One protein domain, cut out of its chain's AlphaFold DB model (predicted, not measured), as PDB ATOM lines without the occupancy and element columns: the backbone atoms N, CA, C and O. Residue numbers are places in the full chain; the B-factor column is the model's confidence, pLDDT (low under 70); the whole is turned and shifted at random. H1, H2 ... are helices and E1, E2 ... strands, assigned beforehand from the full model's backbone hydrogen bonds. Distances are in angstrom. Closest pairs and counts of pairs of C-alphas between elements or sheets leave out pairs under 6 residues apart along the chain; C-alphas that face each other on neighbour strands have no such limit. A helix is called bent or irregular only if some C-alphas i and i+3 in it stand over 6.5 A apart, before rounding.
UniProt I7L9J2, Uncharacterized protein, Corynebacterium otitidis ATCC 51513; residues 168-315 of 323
ATOM      1  N   SER A 168      27.882 -38.955   9.502       97.81
ATOM      2  CA  SER A 168      28.507 -39.589  10.657       97.81
ATOM      3  C   SER A 168      29.949 -39.140  10.825       97.81
ATOM      4  O   SER A 168      30.648 -38.823   9.859       97.81
ATOM      5  N   VAL A 169      30.376 -39.098  12.084       98.00
ATOM      6  CA  VAL A 169      31.766 -38.893  12.473       98.00
ATOM      7  C   VAL A 169      32.137 -40.015  13.425       98.00
ATOM      8  O   VAL A 169      31.586 -40.109  14.519       98.00
ATOM      9  N   GLU A 170      33.044 -40.877  12.993       96.50
ATOM     10  CA  GLU A 170      33.493 -42.069  13.718       96.50
ATOM     11  C   GLU A 170      35.019 -42.135  13.686       96.50
ATOM     12  O   GLU A 170      35.652 -41.422  12.908       96.50
ATOM     13  N   ARG A 171      35.644 -42.982  14.506       93.44
ATOM     14  CA  ARG A 171      37.096 -43.186  14.420       93.44
ATOM     15  C   ARG A 171      37.445 -44.019  13.190       93.44
ATOM     16  O   ARG A 171      36.838 -45.062  12.930       93.44
ATOM     17  N   ASP A 172      38.459 -43.590  12.453       91.12
ATOM     18  CA  ASP A 172      39.005 -44.366  11.353       91.12
ATOM     19  C   ASP A 172      39.568 -45.704  11.868       91.12
ATOM     20  O   ASP A 172      40.127 -45.798  12.958       91.12
ATOM     21  N   GLY A 173      39.336 -46.793  11.133       84.75
ATOM     22  CA  GLY A 173      39.702 -48.146  11.580       84.75
ATOM     23  C   GLY A 173      38.698 -48.836  12.525       84.75
ATOM     24  O   GLY A 173      38.904 -50.004  12.882       84.75
ATOM     25  N   GLY A 174      37.587 -48.178  12.889       83.56
ATOM     26  CA  GLY A 174      36.422 -48.807  13.535       83.56
ATOM     27  C   GLY A 174      36.582 -49.122  15.028       83.56
ATOM     28  O   GLY A 174      35.951 -50.055  15.533       83.56
ATOM     29  N   GLY A 175      37.475 -48.408  15.716       88.31
ATOM     30  CA  GLY A 175      37.563 -48.403  17.179       88.31
ATOM     31  C   GLY A 175      36.524 -47.480  17.819       88.31
ATOM     32  O   GLY A 175      35.752 -46.821  17.123       88.31
ATOM     33  N   GLU A 176      36.516 -47.412  19.152       92.06
ATOM     34  CA  GLU A 176      35.763 -46.361  19.846       92.06
ATOM     35  C   GLU A 176      36.297 -44.976  19.457       92.06
ATOM     36  O   GLU A 176      37.494 -44.795  19.223       92.06
ATOM     37  N   PHE A 177      35.396 -44.003  19.401       94.00
ATOM     38  CA  PHE A 177      35.699 -42.598  19.194       94.00
ATOM     39  C   PHE A 177      36.594 -42.073  20.315       94.00
ATOM     40  O   PHE A 177      36.357 -42.381  21.480       94.00
ATOM     41  N   LEU A 178      37.593 -41.263  19.969       93.19
ATOM     42  CA  LEU A 178      38.500 -40.620  20.919       93.19
ATOM     43  C   LEU A 178      38.386 -39.110  20.744       93.19
ATOM     44  O   LEU A 178      38.790 -38.579  19.708       93.19
ATOM     45  N   GLY A 179      37.816 -38.438  21.741       94.88
ATOM     46  CA  GLY A 179      37.531 -37.011  21.702       94.88
ATOM     47  C   GLY A 179      36.148 -36.661  22.238       94.88
ATOM     48  O   GLY A 179      35.574 -37.385  23.055       94.88
ATOM     49  N   GLU A 180      35.607 -35.549  21.760       97.50
ATOM     50  CA  GLU A 180      34.332 -34.993  22.190       97.50
ATOM     51  C   GLU A 180      33.422 -34.608  21.021       97.50
ATOM     52  O   GLU A 180      33.872 -34.281  19.918       97.50
ATOM     53  N   VAL A 181      32.120 -34.646  21.292       98.25
ATOM     54  CA  VAL A 181      31.069 -34.152  20.407       98.25
ATOM     55  C   VAL A 181      30.144 -33.249  21.207       98.25
ATOM     56  O   VAL A 181      29.563 -33.675  22.209       98.25
ATOM     57  N   VAL A 182      29.992 -32.020  20.725       98.38
ATOM     58  CA  VAL A 182      29.180 -30.967  21.336       98.38
ATOM     59  C   VAL A 182      28.114 -30.506  20.345       98.38
ATOM     60  O   VAL A 182      28.417 -30.276  19.174       98.38
ATOM     61  N   VAL A 183      26.872 -30.381  20.802       98.06
ATOM     62  CA  VAL A 183      25.733 -29.841  20.050       98.06
ATOM     63  C   VAL A 183      25.341 -28.513  20.687       98.06
ATOM     64  O   VAL A 183      24.878 -28.503  21.818       98.06
ATOM     65  N   ASP A 184      25.552 -27.402  19.979       95.25
ATOM     66  CA  ASP A 184      25.571 -26.043  20.548       95.25
ATOM     67  C   ASP A 184      26.453 -25.965  21.818       95.25
ATOM     68  O   ASP A 184      27.668 -25.815  21.691       95.25
ATOM     69  N   ASP A 185      25.872 -26.068  23.013       93.19
ATOM     70  CA  ASP A 185      26.538 -26.049  24.323       93.19
ATOM     71  C   ASP A 185      26.488 -27.396  25.079       93.19
ATOM     72  O   ASP A 185      27.113 -27.536  26.131       93.19
ATOM     73  N   GLU A 186      25.802 -28.408  24.543       96.50
ATOM     74  CA  GLU A 186      25.615 -29.715  25.179       96.50
ATOM     75  C   GLU A 186      26.620 -30.765  24.671       96.50
ATOM     76  O   GLU A 186      26.640 -31.125  23.492       96.50
ATOM     77  N   THR A 187      27.439 -31.330  25.564       97.50
ATOM     78  CA  THR A 187      28.323 -32.463  25.237       97.50
ATOM     79  C   THR A 187      27.552 -33.787  25.244       97.50
ATOM     80  O   THR A 187      27.254 -34.331  26.306       97.50
ATOM     81  N   ILE A 188      27.301 -34.365  24.065       97.38
ATOM     82  CA  ILE A 188      26.592 -35.657  23.925       97.38
ATOM     83  C   ILE A 188      27.522 -36.875  23.916       97.38
ATOM     84  O   ILE A 188      27.086 -38.012  24.112       97.38
ATOM     85  N   LEU A 189      28.816 -36.660  23.668       96.44
ATOM     86  CA  LEU A 189      29.828 -37.708  23.697       96.44
ATOM     87  C   LEU A 189      31.150 -37.121  24.177       96.44
ATOM     88  O   LEU A 189      31.620 -36.118  23.659       96.44
ATOM     89  N   TYR A 190      31.781 -37.804  25.126       95.31
ATOM     90  CA  TYR A 190      33.166 -37.564  25.516       95.31
ATOM     91  C   TYR A 190      33.858 -38.907  25.718       95.31
ATOM     92  O   TYR A 190      33.307 -39.800  26.364       95.31
ATOM     93  N   ARG A 191      35.064 -39.083  25.194       91.62
ATOM     94  CA  ARG A 191      35.905 -40.256  25.431       91.62
ATOM     95  C   ARG A 191      37.364 -39.825  25.397       91.62
ATOM     96  O   ARG A 191      37.935 -39.639  24.331       91.62
ATOM     97  N   GLY A 192      37.945 -39.681  26.584       85.62
ATOM     98  CA  GLY A 192      39.387 -39.529  26.744       85.62
ATOM     99  C   GLY A 192      40.120 -40.872  26.711       85.62
ATOM    100  O   GLY A 192      39.495 -41.935  26.783       85.62
ATOM    101  N   GLY A 193      41.447 -40.793  26.668       78.75
ATOM    102  CA  GLY A 193      42.359 -41.934  26.658       78.75
ATOM    103  C   GLY A 193      43.113 -42.053  25.336       78.75
ATOM    104  O   GLY A 193      42.559 -41.777  24.276       78.75
ATOM    105  N   ASP A 194      44.368 -42.490  25.424       69.00
ATOM    106  CA  ASP A 194      45.276 -42.602  24.274       69.00
ATOM    107  C   ASP A 194      45.454 -44.045  23.784       69.00
ATOM    108  O   ASP A 194      46.206 -44.282  22.842       69.00
ATOM    109  N   ASP A 195      44.760 -45.001  24.411       72.50
ATOM    110  CA  ASP A 195      44.903 -46.431  24.140       72.50
ATOM    111  C   ASP A 195      44.288 -46.804  22.783       72.50
ATOM    112  O   ASP A 195      43.082 -47.040  22.644       72.50
ATOM    113  N   ASP A 196      45.140 -46.825  21.760       70.06
ATOM    114  CA  ASP A 196      44.770 -47.226  20.408       70.06
ATOM    115  C   ASP A 196      44.287 -48.681  20.332       70.06
ATOM    116  O   ASP A 196      43.453 -48.977  19.468       70.06
ATOM    117  N   ASP A 197      44.737 -49.531  21.264       71.38
ATOM    118  CA  ASP A 197      44.496 -50.976  21.329       71.38
ATOM    119  C   ASP A 197      43.364 -51.365  22.294       71.38
ATOM    120  O   ASP A 197      43.131 -52.553  22.558       71.38
ATOM    121  N   ALA A 198      42.606 -50.379  22.788       75.88
ATOM    122  CA  ALA A 198      41.479 -50.624  23.674       75.88
ATOM    123  C   ALA A 198      40.507 -51.670  23.074       75.88
ATOM    124  O   ALA A 198      40.173 -51.617  21.880       75.88
ATOM    125  N   PRO A 199      39.997 -52.621  23.886       78.44
ATOM    126  CA  PRO A 199      39.055 -53.629  23.414       78.44
ATOM    127  C   PRO A 199      37.835 -52.977  22.764       78.44
ATOM    128  O   PRO A 199      37.259 -52.059  23.335       78.44
ATOM    129  N   ARG A 200      37.395 -53.486  21.608       83.88
ATOM    130  CA  ARG A 200      36.187 -53.008  20.914       83.88
ATOM    131  C   ARG A 200      34.950 -53.666  21.533       83.88
ATOM    132  O   ARG A 200      34.714 -54.850  21.269       83.88
ATOM    133  N   PRO A 201      34.179 -52.973  22.386       88.56
ATOM    134  CA  PRO A 201      33.039 -53.594  23.043       88.56
ATOM    135  C   PRO A 201      31.884 -53.810  22.056       88.56
ATOM    136  O   PRO A 201      31.765 -53.120  21.057       88.56
ATOM    137  N   LEU A 202      30.968 -54.737  22.350       88.81
ATOM    138  CA  LEU A 202      29.775 -54.923  21.509       88.81
ATOM    139  C   LEU A 202      28.934 -53.635  21.391       88.81
ATOM    140  O   LEU A 202      28.432 -53.338  20.313       88.81
ATOM    141  N   PHE A 203      28.831 -52.872  22.480       91.75
ATOM    142  CA  PHE A 203      28.270 -51.523  22.512       91.75
ATOM    143  C   PHE A 203      29.256 -50.596  23.229       91.75
ATOM    144  O   PHE A 203      29.871 -50.997  24.214       91.75
ATOM    145  N   GLY A 204      29.431 -49.375  22.748       92.00
ATOM    146  CA  GLY A 204      30.451 -48.453  23.248       92.00
ATOM    147  C   GLY A 204      30.188 -47.024  22.808       92.00
ATOM    148  O   GLY A 204      29.041 -46.640  22.596       92.00
ATOM    149  N   ARG A 205      31.248 -46.231  22.672       94.25
ATOM    150  CA  ARG A 205      31.194 -44.863  22.136       94.25
ATOM    151  C   ARG A 205      31.854 -44.853  20.768       94.25
ATOM    152  O   ARG A 205      33.068 -44.744  20.684       94.25
ATOM    153  N   TYR A 206      31.080 -44.995  19.700       95.00
ATOM    154  CA  TYR A 206      31.628 -45.187  18.350       95.00
ATOM    155  C   TYR A 206      31.686 -43.924  17.497       95.00
ATOM    156  O   TYR A 206      32.367 -43.910  16.475       95.00
ATOM    157  N   GLY A 207      31.042 -42.849  17.939       96.38
ATOM    158  CA  GLY A 207      31.030 -41.580  17.228       96.38
ATOM    159  C   GLY A 207      29.683 -40.898  17.351       96.38
ATOM    160  O   GLY A 207      28.971 -41.092  18.335       96.38
ATOM    161  N   VAL A 208      29.315 -40.130  16.338       98.25
ATOM    162  CA  VAL A 208      28.034 -39.424  16.261       98.25
ATOM    163  C   VAL A 208      27.409 -39.617  14.887       98.25
ATOM    164  O   VAL A 208      28.111 -39.660  13.875       98.25
ATOM    165  N   ARG A 209      26.078 -39.703  14.851       98.12
ATOM    166  CA  ARG A 209      25.274 -39.500  13.643       98.12
ATOM    167  C   ARG A 209      24.465 -38.223  13.808       98.12
ATOM    168  O   ARG A 209      23.880 -38.003  14.864       98.12
ATOM    169  N   LEU A 210      24.403 -37.421  12.756       97.69
ATOM    170  CA  LEU A 210      23.583 -36.219  12.690       97.69
ATOM    171  C   LEU A 210      22.685 -36.229  11.460       97.69
ATOM    172  O   LEU A 210      23.033 -36.805  10.427       97.69
ATOM    173  N   VAL A 211      21.539 -35.573  11.589       98.38
ATOM    174  CA  VAL A 211      20.545 -35.397  10.530       98.38
ATOM    175  C   VAL A 211      20.077 -33.936  10.492       98.38
ATOM    176  O   VAL A 211      19.979 -33.295  11.546       98.38
ATOM    177  N   PRO A 212      19.791 -33.383   9.301       98.25
ATOM    178  CA  PRO A 212      19.109 -32.100   9.178       98.25
ATOM    179  C   PRO A 212      17.701 -32.161   9.779       98.25
ATOM    180  O   PRO A 212      17.016 -33.178   9.679       98.25
ATOM    181  N   MET A 213      17.250 -31.057  10.368       97.81
ATOM    182  CA  MET A 213      15.870 -30.901  10.831       97.81
ATOM    183  C   MET A 213      15.038 -30.101   9.828       97.81
ATOM    184  O   MET A 213      15.559 -29.258   9.102       97.81
ATOM    185  N   LEU A 214      13.721 -30.324   9.834       96.44
ATOM    186  CA  LEU A 214      12.776 -29.572   8.999       96.44
ATOM    187  C   LEU A 214      12.409 -28.189   9.564       96.44
ATOM    188  O   LEU A 214      11.747 -27.406   8.883       96.44
ATOM    189  N   ASP A 215      12.813 -27.916  10.803       96.31
ATOM    190  CA  ASP A 215      12.556 -26.684  11.545       96.31
ATOM    191  C   ASP A 215      13.744 -26.386  12.479       96.31
ATOM    192  O   ASP A 215      14.705 -27.161  12.564       96.31
ATOM    193  N   ALA A 216      13.705 -25.247  13.163       93.25
ATOM    194  CA  ALA A 216      14.681 -24.864  14.166       93.25
ATOM    195  C   ALA A 216      14.865 -25.974  15.227       93.25
ATOM    196  O   ALA A 216      13.892 -26.624  15.614       93.25
ATOM    197  N   PRO A 217      16.094 -26.186  15.731       95.44
ATOM    198  CA  PRO A 217      17.291 -25.363  15.513       95.44
ATOM    199  C   PRO A 217      18.064 -25.655  14.210       95.44
ATOM    200  O   PRO A 217      18.841 -24.803  13.770       95.44
ATOM    201  N   GLY A 218      17.796 -26.784  13.544       96.06
ATOM    202  CA  GLY A 218      18.297 -27.117  12.201       96.06
ATOM    203  C   GLY A 218      19.113 -28.409  12.107       96.06
ATOM    204  O   GLY A 218      19.230 -28.968  11.017       96.06
ATOM    205  N   LEU A 219      19.639 -28.911  13.226       97.50
ATOM    206  CA  LEU A 219      20.375 -30.173  13.314       97.50
ATOM    207  C   LEU A 219      19.913 -30.982  14.525       97.50
ATOM    208  O   LEU A 219      19.734 -30.430  15.610       97.50
ATOM    209  N   ALA A 220      19.810 -32.295  14.348       98.00
ATOM    210  CA  ALA A 220      19.729 -33.260  15.436       98.00
ATOM    211  C   ALA A 220      20.937 -34.195  15.359       98.00
ATOM    212  O   ALA A 220      21.350 -34.587  14.267       98.00
ATOM    213  N   ALA A 221      21.501 -34.563  16.502       98.25
ATOM    214  CA  ALA A 221      22.628 -35.477  16.583       98.25
ATOM    215  C   ALA A 221      22.454 -36.458  17.738       98.25
ATOM    216  O   ALA A 221      21.834 -36.143  18.749       98.25
ATOM    217  N   ALA A 222      23.000 -37.657  17.574       98.00
ATOM    218  CA  ALA A 222      22.986 -38.697  18.588       98.00
ATOM    219  C   ALA A 222      24.308 -39.460  18.581       98.00
ATOM    220  O   ALA A 222      24.849 -39.789  17.517       98.00
ATOM    221  N   ALA A 223      24.813 -39.772  19.771       97.69
ATOM    222  CA  ALA A 223      25.989 -40.613  19.918       97.69
ATOM    223  C   ALA A 223      25.704 -42.017  19.362       97.69
ATOM    224  O   ALA A 223      24.611 -42.558  19.529       97.69
ATOM    225  N   LEU A 224      26.690 -42.626  18.715       96.50
ATOM    226  CA  LEU A 224      26.625 -43.991  18.211       96.50
ATOM    227  C   LEU A 224      27.077 -44.974  19.293       96.50
ATOM    228  O   LEU A 224      28.203 -44.900  19.791       96.50
ATOM    229  N   ALA A 225      26.195 -45.916  19.625       94.44
ATOM    230  CA  ALA A 225      26.476 -47.048  20.498       94.44
ATOM    231  C   ALA A 225      27.183 -48.195  19.764       94.44
ATOM    232  O   ALA A 225      27.819 -49.029  20.408       94.44
ATOM    233  N   THR A 226      27.077 -48.246  18.434       93.94
ATOM    234  CA  THR A 226      27.783 -49.198  17.566       93.94
ATOM    235  C   THR A 226      28.252 -48.517  16.271       93.94
ATOM    236  O   THR A 226      27.661 -47.506  15.884       93.94
ATOM    237  N   PRO A 227      29.289 -49.038  15.579       91.88
ATOM    238  CA  PRO A 227      29.769 -48.471  14.316       91.88
ATOM    239  C   PRO A 227      28.680 -48.446  13.245       91.88
ATOM    240  O   PRO A 227      27.887 -49.387  13.162       91.88
ATOM    241  N   SER A 228      28.668 -47.433  12.378       88.94
ATOM    242  CA  SER A 228      27.706 -47.333  11.266       88.94
ATOM    243  C   SER A 228      27.822 -48.485  10.271       88.94
ATOM    244  O   SER A 228      26.804 -48.980   9.789       88.94
ATOM    245  N   ALA A 229      29.047 -48.941  10.021       83.00
ATOM    246  CA  ALA A 229      29.356 -50.138   9.263       83.00
ATOM    247  C   ALA A 229      30.170 -51.078  10.165       83.00
ATOM    248  O   ALA A 229      31.290 -50.728  10.554       83.00
ATOM    249  N   PRO A 230      29.634 -52.255  10.538       68.38
ATOM    250  CA  PRO A 230      30.394 -53.211  11.321       68.38
ATOM    251  C   PRO A 230      31.618 -53.654  10.504       68.38
ATOM    252  O   PRO A 230      31.515 -53.802   9.284       68.38
ATOM    253  N   PRO A 231      32.780 -53.866  11.144       65.56
ATOM    254  CA  PRO A 231      33.966 -54.330  10.437       65.56
ATOM    255  C   PRO A 231      33.671 -55.658   9.731       65.56
ATOM    256  O   PRO A 231      33.020 -56.534  10.307       65.56
ATOM    257  N   GLU A 232      34.162 -55.820   8.498       59.97
ATOM    258  CA  GLU A 232      34.044 -57.084   7.770       59.97
ATOM    259  C   GLU A 232      34.708 -58.202   8.579       59.97
ATOM    260  O   GLU A 232      35.931 -58.345   8.639       59.97
ATOM    261  N   SER A 233      33.896 -59.024   9.242       59.03
ATOM    262  CA  SER A 233      34.409 -60.201   9.919       59.03
ATOM    263  C   SER A 233      34.690 -61.271   8.863       59.03
ATOM    264  O   SER A 233      33.784 -61.997   8.458       59.03
ATOM    265  N   GLY A 234      35.952 -61.432   8.454       51.03
ATOM    266  CA  GLY A 234      36.381 -62.515   7.551       51.03
ATOM    267  C   GLY A 234      36.162 -63.936   8.106       51.03
ATOM    268  O   GLY A 234      36.427 -64.929   7.433       51.03
ATOM    269  N   ARG A 235      35.663 -64.066   9.344       58.34
ATOM    270  CA  ARG A 235      35.418 -65.339  10.026       58.34
ATOM    271  C   ARG A 235      33.919 -65.606  10.131       58.34
ATOM    272  O   ARG A 235      33.196 -64.858  10.785       58.34
ATOM    273  N   ARG A 236      33.453 -66.713   9.537       58.69
ATOM    274  CA  ARG A 236      32.057 -67.160   9.678       58.69
ATOM    275  C   ARG A 236      31.723 -67.340  11.171       58.69
ATOM    276  O   ARG A 236      32.420 -68.102  11.844       58.69
ATOM    277  N   PRO A 237      30.676 -66.680  11.701       64.31
ATOM    278  CA  PRO A 237      30.331 -66.810  13.109       64.31
ATOM    279  C   PRO A 237      29.930 -68.253  13.428       64.31
ATOM    280  O   PRO A 237      29.131 -68.852  12.701       64.31
ATOM    281  N   GLY A 238      30.451 -68.800  14.531       72.00
ATOM    282  CA  GLY A 238      30.027 -70.103  15.050       72.00
ATOM    283  C   GLY A 238      28.526 -70.137  15.379       72.00
ATOM    284  O   GLY A 238      27.887 -69.094  15.545       72.00
ATOM    285  N   TRP A 239      27.958 -71.340  15.494       77.50
ATOM    286  CA  TRP A 239      26.509 -71.550  15.641       77.50
ATOM    287  C   TRP A 239      25.884 -70.763  16.812       77.50
ATOM    288  O   TRP A 239      24.802 -70.196  16.662       77.50
ATOM    289  N   TRP A 240      26.594 -70.647  17.944       74.25
ATOM    290  CA  TRP A 240      26.156 -69.869  19.109       74.25
ATOM    291  C   TRP A 240      26.042 -68.367  18.803       74.25
ATOM    292  O   TRP A 240      25.027 -67.744  19.104       74.25
ATOM    293  N   ARG A 241      27.037 -67.793  18.113       74.62
ATOM    294  CA  ARG A 241      27.027 -66.377  17.699       74.62
ATOM    295  C   ARG A 241      25.907 -66.092  16.699       74.62
ATOM    296  O   ARG A 241      25.243 -65.068  16.801       74.62
ATOM    297  N   ARG A 242      25.637 -67.026  15.778       72.88
ATOM    298  CA  ARG A 242      24.479 -66.938  14.868       72.88
ATOM    299  C   ARG A 242      23.148 -66.937  15.617       72.88
ATOM    300  O   ARG A 242      22.246 -66.205  15.229       72.88
ATOM    301  N   ARG A 243      23.018 -67.742  16.676       78.50
ATOM    302  CA  ARG A 243      21.805 -67.774  17.506       78.50
ATOM    303  C   ARG A 243      21.597 -66.450  18.244       78.50
ATOM    304  O   ARG A 243      20.477 -65.959  18.259       78.50
ATOM    305  N   LEU A 244      22.665 -65.856  18.780       78.19
ATOM    306  CA  LEU A 244      22.620 -64.526  19.403       78.19
ATOM    307  C   LEU A 244      22.273 -63.414  18.405       78.19
ATOM    308  O   LEU A 244      21.548 -62.496  18.760       78.19
ATOM    309  N   GLY A 245      22.718 -63.527  17.151       72.94
ATOM    310  CA  GLY A 245      22.363 -62.588  16.079       72.94
ATOM    311  C   GLY A 245      20.884 -62.595  15.669       72.94
ATOM    312  O   GLY A 245      20.494 -61.781  14.844       72.94
ATOM    313  N   ARG A 246      20.060 -63.505  16.214       81.81
ATOM    314  CA  ARG A 246      18.596 -63.485  16.040       81.81
ATOM    315  C   ARG A 246      17.884 -62.590  17.052       81.81
ATOM    316  O   ARG A 246      16.689 -62.364  16.904       81.81
ATOM    317  N   LEU A 247      18.578 -62.157  18.103       82.25
ATOM    318  CA  LEU A 247      18.022 -61.221  19.070       82.25
ATOM    319  C   LEU A 247      17.888 -59.850  18.414       82.25
ATOM    320  O   LEU A 247      18.781 -59.422  17.683       82.25
ATOM    321  N   ASP A 248      16.793 -59.152  18.709       87.81
ATOM    322  CA  ASP A 248      16.691 -57.749  18.340       87.81
ATOM    323  C   ASP A 248      17.747 -56.912  19.082       87.81
ATOM    324  O   ASP A 248      18.303 -57.290  20.124       87.81
ATOM    325  N   ALA A 249      18.047 -55.751  18.511       85.94
ATOM    326  CA  ALA A 249      19.110 -54.892  18.998       85.94
ATOM    327  C   ALA A 249      18.850 -54.385  20.429       85.94
ATOM    328  O   ALA A 249      19.777 -54.287  21.234       85.94
ATOM    329  N   ALA A 250      17.583 -54.127  20.770       86.62
ATOM    330  CA  ALA A 250      17.174 -53.667  22.092       86.62
ATOM    331  C   ALA A 250      17.406 -54.741  23.167       86.62
ATOM    332  O   ALA A 250      17.955 -54.460  24.231       86.62
ATOM    333  N   THR A 251      17.035 -55.989  22.894       88.75
ATOM    334  CA  THR A 251      17.258 -57.130  23.785       88.75
ATOM    335  C   THR A 251      18.736 -57.415  23.943       88.75
ATOM    336  O   THR A 251      19.198 -57.626  25.065       88.75
ATOM    337  N   LEU A 252      19.495 -57.353  22.848       88.50
ATOM    338  CA  LEU A 252      20.939 -57.518  22.899       88.50
ATOM    339  C   LEU A 252      21.605 -56.424  23.753       88.50
ATOM    340  O   LEU A 252      22.444 -56.740  24.595       88.50
ATOM    341  N   TYR A 253      21.176 -55.166  23.609       88.69
ATOM    342  CA  TYR A 253      21.646 -54.046  24.428       88.69
ATOM    343  C   TYR A 253      21.309 -54.225  25.918       88.69
ATOM    344  O   TYR A 253      22.181 -54.047  26.771       88.69
ATOM    345  N   ARG A 254      20.080 -54.645  26.259       89.62
ATOM    346  CA  ARG A 254      19.684 -54.938  27.655       89.62
ATOM    347  C   ARG A 254      20.543 -56.039  28.282       89.62
ATOM    348  O   ARG A 254      20.960 -55.921  29.428       89.62
ATOM    349  N   LEU A 255      20.820 -57.110  27.537       91.06
ATOM    350  CA  LEU A 255      21.658 -58.208  28.028       91.06
ATOM    351  C   LEU A 255      23.126 -57.790  28.169       91.06
ATOM    352  O   LEU A 255      23.806 -58.240  29.089       91.06
ATOM    353  N   TRP A 256      23.621 -56.933  27.278       90.00
ATOM    354  CA  TRP A 256      24.997 -56.446  27.336       90.00
ATOM    355  C   TRP A 256      25.231 -55.422  28.458       90.00
ATOM    356  O   TRP A 256      26.303 -55.408  29.065       90.00
ATOM    357  N   SER A 257      24.236 -54.583  28.750       88.75
ATOM    358  CA  SER A 257      24.303 -53.552  29.800       88.75
ATOM    359  C   SER A 257      24.215 -54.115  31.222       88.75
ATOM    360  O   SER A 257      24.590 -53.435  32.173       88.75
ATOM    361  N   ASN A 258      23.784 -55.367  31.384       91.25
ATOM    362  CA  ASN A 258      23.753 -56.053  32.670       91.25
ATOM    363  C   ASN A 258      25.024 -56.899  32.878       91.25
ATOM    364  O   ASN A 258      25.336 -57.784  32.083       91.25
ATOM    365  N   ALA A 259      25.740 -56.655  33.982       91.94
ATOM    366  CA  ALA A 259      27.008 -57.314  34.305       91.94
ATOM    367  C   ALA A 259      26.921 -58.853  34.370       91.94
ATOM    368  O   ALA A 259      27.883 -59.528  34.008       91.94
ATOM    369  N   VAL A 260      25.774 -59.407  34.777       93.69
ATOM    370  CA  VAL A 260      25.550 -60.858  34.892       93.69
ATOM    371  C   VAL A 260      25.393 -61.504  33.514       93.69
ATOM    372  O   VAL A 260      25.934 -62.577  33.258       93.69
ATOM    373  N   THR A 261      24.672 -60.852  32.600       91.25
ATOM    374  CA  THR A 261      24.372 -61.404  31.268       91.25
ATOM    375  C   THR A 261      25.371 -60.982  30.192       91.25
ATOM    376  O   THR A 261      25.447 -61.630  29.148       91.25
ATOM    377  N   ARG A 262      26.188 -59.950  30.436       90.50
ATOM    378  CA  ARG A 262      27.183 -59.426  29.487       90.50
ATOM    379  C   ARG A 262      28.136 -60.493  28.927       90.50
ATOM    380  O   ARG A 262      28.307 -60.508  27.705       90.50
ATOM    381  N   PRO A 263      28.722 -61.414  29.721       88.88
ATOM    382  CA  PRO A 263      29.602 -62.454  29.182       88.88
ATOM    383  C   PRO A 263      28.893 -63.389  28.190       88.88
ATOM    384  O   PRO A 263      29.517 -63.870  27.247       88.88
ATOM    385  N   LEU A 264      27.581 -63.601  28.358       88.31
ATOM    386  CA  LEU A 264      26.777 -64.487  27.506       88.31
ATOM    387  C   LEU A 264      26.585 -63.921  26.096       88.31
ATOM    388  O   LEU A 264      26.429 -64.685  25.141       88.31
ATOM    389  N   VAL A 265      26.609 -62.591  25.966       87.94
ATOM    390  CA  VAL A 265      26.365 -61.877  24.705       87.94
ATOM    391  C   VAL A 265      27.601 -61.186  24.134       87.94
ATOM    392  O   VAL A 265      27.546 -60.711  23.008       87.94
ATOM    393  N   ALA A 266      28.738 -61.178  24.839       83.50
ATOM    394  CA  ALA A 266      29.968 -60.502  24.405       83.50
ATOM    395  C   ALA A 266      30.482 -60.947  23.018       83.50
ATOM    396  O   ALA A 266      31.169 -60.190  22.340       83.50
ATOM    397  N   GLY A 267      30.147 -62.168  22.585       81.38
ATOM    398  CA  GLY A 267      30.498 -62.699  21.265       81.38
ATOM    399  C   GLY A 267      29.442 -62.502  20.172       81.38
ATOM    400  O   GLY A 267      29.633 -63.025  19.071       81.38
ATOM    401  N   ALA A 268      28.322 -61.833  20.459       84.88
ATOM    402  CA  ALA A 268      27.254 -61.619  19.489       84.88
ATOM    403  C   ALA A 268      27.736 -60.786  18.282       84.88
ATOM    404  O   ALA A 268      28.680 -60.003  18.410       84.88
ATOM    405  N   PRO A 269      27.114 -60.947  17.101       84.06
ATOM    406  CA  PRO A 269      27.321 -60.030  15.987       84.06
ATOM    407  C   PRO A 269      26.979 -58.600  16.413       84.06
ATOM    408  O   PRO A 269      25.931 -58.380  17.019       84.06
ATOM    409  N   GLN A 270      27.860 -57.646  16.110       87.38
ATOM    410  CA  GLN A 270      27.639 -56.244  16.445       87.38
ATOM    411  C   GLN A 270      26.571 -55.644  15.520       87.38
ATOM    412  O   GLN A 270      26.747 -55.693  14.300       87.38
ATOM    413  N   PRO A 271      25.474 -55.086  16.066       88.31
ATOM    414  CA  PRO A 271      24.500 -54.352  15.267       88.31
ATOM    415  C   PRO A 271      25.134 -53.119  14.619       88.31
ATOM    416  O   PRO A 271      25.991 -52.476  15.222       88.31
ATOM    417  N   ALA A 272      24.680 -52.748  13.428       89.94
ATOM    418  CA  ALA A 272      25.174 -51.574  12.719       89.94
ATOM    419  C   ALA A 272      24.416 -50.301  13.130       89.94
ATOM    420  O   ALA A 272      23.186 -50.295  13.173       89.94
ATOM    421  N   GLY A 273      25.150 -49.221  13.388       90.62
ATOM    422  CA  GLY A 273      24.652 -47.848  13.423       90.62
ATOM    423  C   GLY A 273      23.570 -47.555  14.455       90.62
ATOM    424  O   GLY A 273      22.716 -46.704  14.186       90.62
ATOM    425  N   LEU A 274      23.580 -48.243  15.597       92.94
ATOM    426  CA  LEU A 274      22.664 -47.934  16.687       92.94
ATOM    427  C   LEU A 274      23.119 -46.689  17.430       92.94
ATOM    428  O   LEU A 274      24.306 -46.513  17.706       92.94
ATOM    429  N   THR A 275      22.158 -45.870  17.829       94.12
ATOM    430  CA  THR A 275      22.400 -44.714  18.684       94.12
ATOM    431  C   THR A 275      22.371 -45.105  20.160       94.12
ATOM    432  O   THR A 275      21.697 -46.053  20.570       94.12
ATOM    433  N   ALA A 276      23.129 -44.380  20.978       91.19
ATOM    434  CA  ALA A 276      23.087 -44.513  22.422       91.19
ATOM    435  C   ALA A 276      21.750 -43.954  22.943       91.19
ATOM    436  O   ALA A 276      21.401 -42.813  22.612       91.19
ATOM    437  N   PRO A 277      20.988 -44.720  23.746       86.88
ATOM    438  CA  PRO A 277      19.733 -44.240  24.315       86.88
ATOM    439  C   PRO A 277      19.929 -42.934  25.094       86.88
ATOM    440  O   PRO A 277      20.882 -42.809  25.857       86.88
ATOM    441  N   GLY A 278      19.027 -41.969  24.899       89.06
ATOM    442  CA  GLY A 278      19.059 -40.686  25.609       89.06
ATOM    443  C   GLY A 278      20.165 -39.716  25.177       89.06
ATOM    444  O   GLY A 278      20.335 -38.702  25.833       89.06
ATOM    445  N   SER A 279      20.903 -40.000  24.097       93.94
ATOM    446  CA  SER A 279      21.975 -39.120  23.589       93.94
ATOM    447  C   SER A 279      21.536 -38.142  22.495       93.94
ATOM    448  O   SER A 279      22.380 -37.490  21.884       93.94
ATOM    449  N   VAL A 280      20.237 -38.096  22.182       97.12
ATOM    450  CA  VAL A 280      19.711 -37.216  21.134       97.12
ATOM    451  C   VAL A 280      19.712 -35.784  21.651       97.12
ATOM    452  O   VAL A 280      18.992 -35.488  22.599       97.12
ATOM    453  N   ALA A 281      20.446 -34.907  20.975       97.94
ATOM    454  CA  ALA A 281      20.397 -33.466  21.180       97.94
ATOM    455  C   ALA A 281      20.093 -32.748  19.861       97.94
ATOM    456  O   ALA A 281      20.344 -33.266  18.767       97.94
ATOM    457  N   THR A 282      19.553 -31.536  19.962       98.00
ATOM    458  CA  THR A 282      19.253 -30.676  18.812       98.00
ATOM    459  C   THR A 282      19.947 -29.338  18.969       98.00
ATOM    460  O   THR A 282      19.916 -28.763  20.051       98.00
ATOM    461  N   GLY A 283      20.516 -28.807  17.892       96.69
ATOM    462  CA  GLY A 283      21.234 -27.536  17.923       96.69
ATOM    463  C   GLY A 283      21.361 -26.903  16.546       96.69
ATOM    464  O   GLY A 283      20.845 -27.406  15.546       96.69
ATOM    465  N   ARG A 284      22.035 -25.756  16.492       96.38
ATOM    466  CA  ARG A 284      22.404 -25.089  15.236       96.38
ATOM    467  C   ARG A 284      23.765 -25.544  14.754       96.38
ATOM    468  O   ARG A 284      24.039 -25.391  13.567       96.38
ATOM    469  N   ALA A 285      24.605 -26.064  15.641       96.94
ATOM    470  CA  ALA A 285      25.921 -26.570  15.321       96.94
ATOM    471  C   ALA A 285      26.219 -27.883  16.049       96.94
ATOM    472  O   ALA A 285      25.802 -28.096  17.181       96.94
ATOM    473  N   VAL A 286      26.990 -28.742  15.390       98.50
ATOM    474  CA  VAL A 286      27.617 -29.930  15.966       98.50
ATOM    475  C   VAL A 286      29.115 -29.793  15.750       98.50
ATOM    476  O   VAL A 286      29.577 -29.663  14.614       98.50
ATOM    477  N   GLN A 287      29.878 -29.790  16.832       98.44
ATOM    478  CA  GLN A 287      31.330 -29.700  16.826       98.44
ATOM    479  C   GLN A 287      31.904 -31.033  17.286       98.44
ATOM    480  O   GLN A 287      31.588 -31.510  18.370       98.44
ATOM    481  N   CYS A 288      32.753 -31.625  16.453       98.19
ATOM    482  CA  CYS A 288      33.486 -32.839  16.771       98.19
ATOM    483  C   CYS A 288      34.975 -32.502  16.838       98.19
ATOM    484  O   CYS A 288      35.531 -31.968  15.869       98.19
ATOM    485  N   GLY A 289      35.614 -32.833  17.953       97.31
ATOM    486  CA  GLY A 289      37.061 -32.759  18.134       97.31
ATOM    487  C   GLY A 289      37.580 -34.121  18.566       97.31
ATOM    488  O   GLY A 289      37.017 -34.725  19.472       97.31
ATOM    489  N   GLY A 290      38.624 -34.631  17.920       94.06
ATOM    490  CA  GLY A 290      39.124 -35.972  18.212       94.06
ATOM    491  C   GLY A 290      40.333 -36.368  17.378       94.06
ATOM    492  O   GLY A 290      40.901 -35.540  16.667       94.06
ATOM    493  N   ARG A 291      40.729 -37.640  17.463       92.00
ATOM    494  CA  ARG A 291      41.833 -38.219  16.678       92.00
ATOM    495  C   ARG A 291      41.298 -39.093  15.544       92.00
ATOM    496  O   ARG A 291      40.409 -39.912  15.773       92.00
ATOM    497  N   ASP A 292      41.872 -38.936  14.350       93.81
ATOM    498  CA  ASP A 292      41.633 -39.787  13.175       93.81
ATOM    499  C   ASP A 292      40.142 -39.994  12.872       93.81
ATOM    500  O   ASP A 292      39.664 -41.114  12.708       93.81
ATOM    501  N   MET A 293      39.365 -38.913  12.811       95.88
ATOM    502  CA  MET A 293      37.931 -39.011  12.564       95.88
ATOM    503  C   MET A 293      37.641 -39.221  11.080       95.88
ATOM    504  O   MET A 293      37.975 -38.392  10.231       95.88
ATOM    505  N   ARG A 294      36.939 -40.307  10.771       96.81
ATOM    506  CA  ARG A 294      36.294 -40.544   9.486       96.81
ATOM    507  C   ARG A 294      34.957 -39.812   9.463       96.81
ATOM    508  O   ARG A 294      34.060 -40.116  10.245       96.81
ATOM    509  N   VAL A 295      34.825 -38.879   8.527       97.88
ATOM    510  CA  VAL A 295      33.573 -38.166   8.258       97.88
ATOM    511  C   VAL A 295      32.916 -38.767   7.023       97.88
ATOM    512  O   VAL A 295      33.572 -38.908   5.990       97.88
ATOM    513  N   VAL A 296      31.631 -39.098   7.110       97.75
ATOM    514  CA  VAL A 296      30.810 -39.535   5.973       97.75
ATOM    515  C   VAL A 296      29.608 -38.609   5.877       97.75
ATOM    516  O   VAL A 296      28.935 -38.392   6.879       97.75
ATOM    517  N   VAL A 297      29.340 -38.060   4.694       98.38
ATOM    518  CA  VAL A 297      28.181 -37.193   4.430       98.38
ATOM    519  C   VAL A 297      27.390 -37.792   3.282       98.38
ATOM    520  O   VAL A 297      27.952 -38.000   2.211       98.38
ATOM    521  N   ASP A 298      26.113 -38.092   3.512       97.81
ATOM    522  CA  ASP A 298      25.202 -38.663   2.513       97.81
ATOM    523  C   ASP A 298      25.797 -39.896   1.801       97.81
ATOM    524  O   ASP A 298      25.700 -40.065   0.589       97.81
ATOM    525  N   GLY A 299      26.489 -40.748   2.567       95.25
ATOM    526  CA  GLY A 299      27.168 -41.950   2.067       95.25
ATOM    527  C   GLY A 299      28.540 -41.712   1.422       95.25
ATOM    528  O   GLY A 299      29.230 -42.675   1.092       95.25
ATOM    529  N   VAL A 300      28.986 -40.460   1.276       96.50
ATOM    530  CA  VAL A 300      30.285 -40.112   0.684       96.50
ATOM    531  C   VAL A 300      31.328 -39.885   1.788       96.50
ATOM    532  O   VAL A 300      31.204 -38.930   2.561       96.50
ATOM    533  N   PRO A 301      32.375 -40.725   1.890       95.88
ATOM    534  CA  PRO A 301      33.438 -40.523   2.866       95.88
ATOM    535  C   PRO A 301      34.338 -39.344   2.480       95.88
ATOM    536  O   PRO A 301      34.664 -39.127   1.309       95.88
ATOM    537  N   ALA A 302      34.805 -38.603   3.483       95.12
ATOM    538  CA  ALA A 302      35.869 -37.626   3.312       95.12
ATOM    539  C   ALA A 302      37.154 -38.309   2.814       95.12
ATOM    540  O   ALA A 302      37.446 -39.458   3.142       95.12
ATOM    541  N   ARG A 303      37.961 -37.578   2.034       93.56
ATOM    542  CA  ARG A 303      39.179 -38.122   1.404       93.56
ATOM    543  C   ARG A 303      40.222 -38.627   2.400       93.56
ATOM    544  O   ARG A 303      41.050 -39.454   2.030       93.56
ATOM    545  N   ARG A 304      40.259 -38.047   3.599       95.00
ATOM    546  CA  ARG A 304      41.232 -38.346   4.652       95.00
ATOM    547  C   ARG A 304      40.570 -38.174   6.019       95.00
ATOM    548  O   ARG A 304      39.657 -37.349   6.118       95.00
ATOM    549  N   PRO A 305      41.049 -38.889   7.047       96.00
ATOM    550  CA  PRO A 305      40.676 -38.612   8.424       96.00
ATOM    551  C   PRO A 305      41.021 -37.174   8.826       96.00
ATOM    552  O   PRO A 305      41.954 -36.567   8.290       96.00
ATOM    553  N   VAL A 306      40.258 -36.628   9.768       97.19
ATOM    554  CA  VAL A 306      40.426 -35.270  10.299       97.19
ATOM    555  C   VAL A 306      40.391 -35.280  11.824       97.19
ATOM    556  O   VAL A 306      39.815 -36.175  12.425       97.19
ATOM    557  N   ASN A 307      40.956 -34.254  12.460       97.19
ATOM    558  CA  ASN A 307      40.913 -34.110  13.925       97.19
ATOM    559  C   ASN A 307      39.837 -33.131  14.409       97.19
ATOM    560  O   ASN A 307      39.559 -33.012  15.601       97.19
ATOM    561  N   ARG A 308      39.199 -32.435  13.468       97.62
ATOM    562  CA  ARG A 308      38.066 -31.557  13.724       97.62
ATOM    563  C   ARG A 308      37.080 -31.657  12.572       97.62
ATOM    564  O   ARG A 308      37.490 -31.691  11.414       97.62
ATOM    565  N   ALA A 309      35.799 -31.678  12.905       98.12
ATOM    566  CA  ALA A 309      34.713 -31.503  11.956       98.12
ATOM    567  C   ALA A 309      33.644 -30.627  12.604       98.12
ATOM    568  O   ALA A 309      33.352 -30.761  13.793       98.12
ATOM    569  N   THR A 310      33.064 -29.707  11.844       98.31
ATOM    570  CA  THR A 310      31.956 -28.890  12.338       98.31
ATOM    571  C   THR A 310      30.821 -28.894  11.331       98.31
ATOM    572  O   THR A 310      31.030 -28.663  10.140       98.31
ATOM    573  N   PHE A 311      29.615 -29.132  11.828       98.56
ATOM    574  CA  PHE A 311      28.368 -29.074  11.082       98.56
ATOM    575  C   PHE A 311      27.531 -27.948  11.648       98.56
ATOM    576  O   PHE A 311      27.533 -27.733  12.854       98.56
ATOM    577  N   TYR A 312      26.844 -27.204  10.799       97.25
ATOM    578  CA  TYR A 312      26.009 -26.104  11.249       97.25
ATOM    579  C   TYR A 312      24.911 -25.782  10.256       97.25
ATOM    580  O   TYR A 312      25.015 -26.062   9.060       97.25
ATOM    581  N   ARG A 313      23.858 -25.153  10.766       96.44
ATOM    582  CA  ARG A 313      22.822 -24.539   9.954       96.44
ATOM    583  C   ARG A 313      23.413 -23.383   9.145       96.44
ATOM    584  O   ARG A 313      24.089 -22.501   9.673       96.44
ATOM    585  N   HIS A 314      23.163 -23.401   7.846       96.06
ATOM    586  CA  HIS A 314      23.542 -22.354   6.916       96.06
ATOM    587  C   HIS A 314      22.733 -21.067   7.159       96.06
ATOM    588  O   HIS A 314      21.656 -21.093   7.747       96.06
ATOM    589  N   LEU A 315      23.258 -19.929   6.697       93.50
ATOM    590  CA  LEU A 315      22.645 -18.613   6.920       93.50
ATOM    591  C   LEU A 315      21.341 -18.411   6.135       93.50
ATOM    592  O   LEU A 315      20.506 -17.604   6.537       93.50
TER     593      LEU A 315
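Overview. This is residues 168 to 315 of the 323 residues of an uncharacterized protein of Corynebacterium otitidis ATCC 51513 (UniProt I7L9J2). One twisted sheet folds back on itself at the bent strand E7 into a small, loosely barrel-like body. E8, the first part of E7, E2 and E3 make one wall; the last part of E7, E1, E4, E5 and E6 make the other. A small head of helices, H1 to H3, is set off at one end of the longest axis, joined to the body by long links. The 148 printed residues hold E1 to E5, then H1 to H3, then E6 to E8; the branched sheet has antiparallel neighbours, and the class is mixed helices and strands, with 70 residues in named elements. The whole is compact, with a radius of gyration of the C-alphas of 16.1 A, yet elongated, spanning 54 by 30 by 28 A.

Arrangement. Begin with E7, residues 285 to 297, which bends by 138 degrees at residue 291. On one side of it look for E2, residues 179 to 183, with N 180 and O 289 at 2.8 A, and E1, residues 168 to 171, with N 294 and O 170 at 2.7 A. On the other side is E8, residues 306 to 313, in a hairpin with E7; N 286 and O 311 are 2.8 A apart. E2 forms a hairpin with E3, residues 186 to 191, where N 181 and O 189 are 2.8 A apart. E1 pairs with E4, residues 207 to 212, through N 169 and O 208 at 2.9 A. E4 and E5, residues 219 to 224, form a hairpin, with N 224 and O 207 at 2.8 A. E5 pairs with E6, residues 281 to 283, through N 221 and O 281 at 2.9 A. The closest C-alphas of E3 and E5 are those of Leu 189 and Ala 223, 6.1 A apart. H2, residues 249 to 257, touches H3, residues 262 to 265, closest at the C-alphas of Trp 256 and Arg 262, 4.3 A. H1, residues 239 to 244, is close to H3 but not clearly touching, its Leu 244 C-alpha 7.0 A from that of Val 265. The three helices are not on the sheet. Every O i to N i+4 pair is within hydrogen-bond range in H1 and H2; H3 is too short for one.

Along the chain. Find C-alpha 168 at (28.507, -39.589, 10.657), where E1 begins. E8 runs 20.6 A to C-alpha 313 at (22.822, -24.539, 9.954). E4 measures 17.2 A, E5 15.9 A, E7 15.4 A and E3 14.7 A. H2 runs 12.1 A from C-alpha 249 at (19.110, -54.892, 18.998).

Size, cuts and confidence. The C-alphas of Trp 239 and Leu 315 are the farthest apart, 53.8 A. The printed part has no cut. The links E3 to E4, E5 to H1 and H3 to E6 are long. Mean pLDDT of the printed part is 89.7; residue 194 and residues 230 to 237 are under 70.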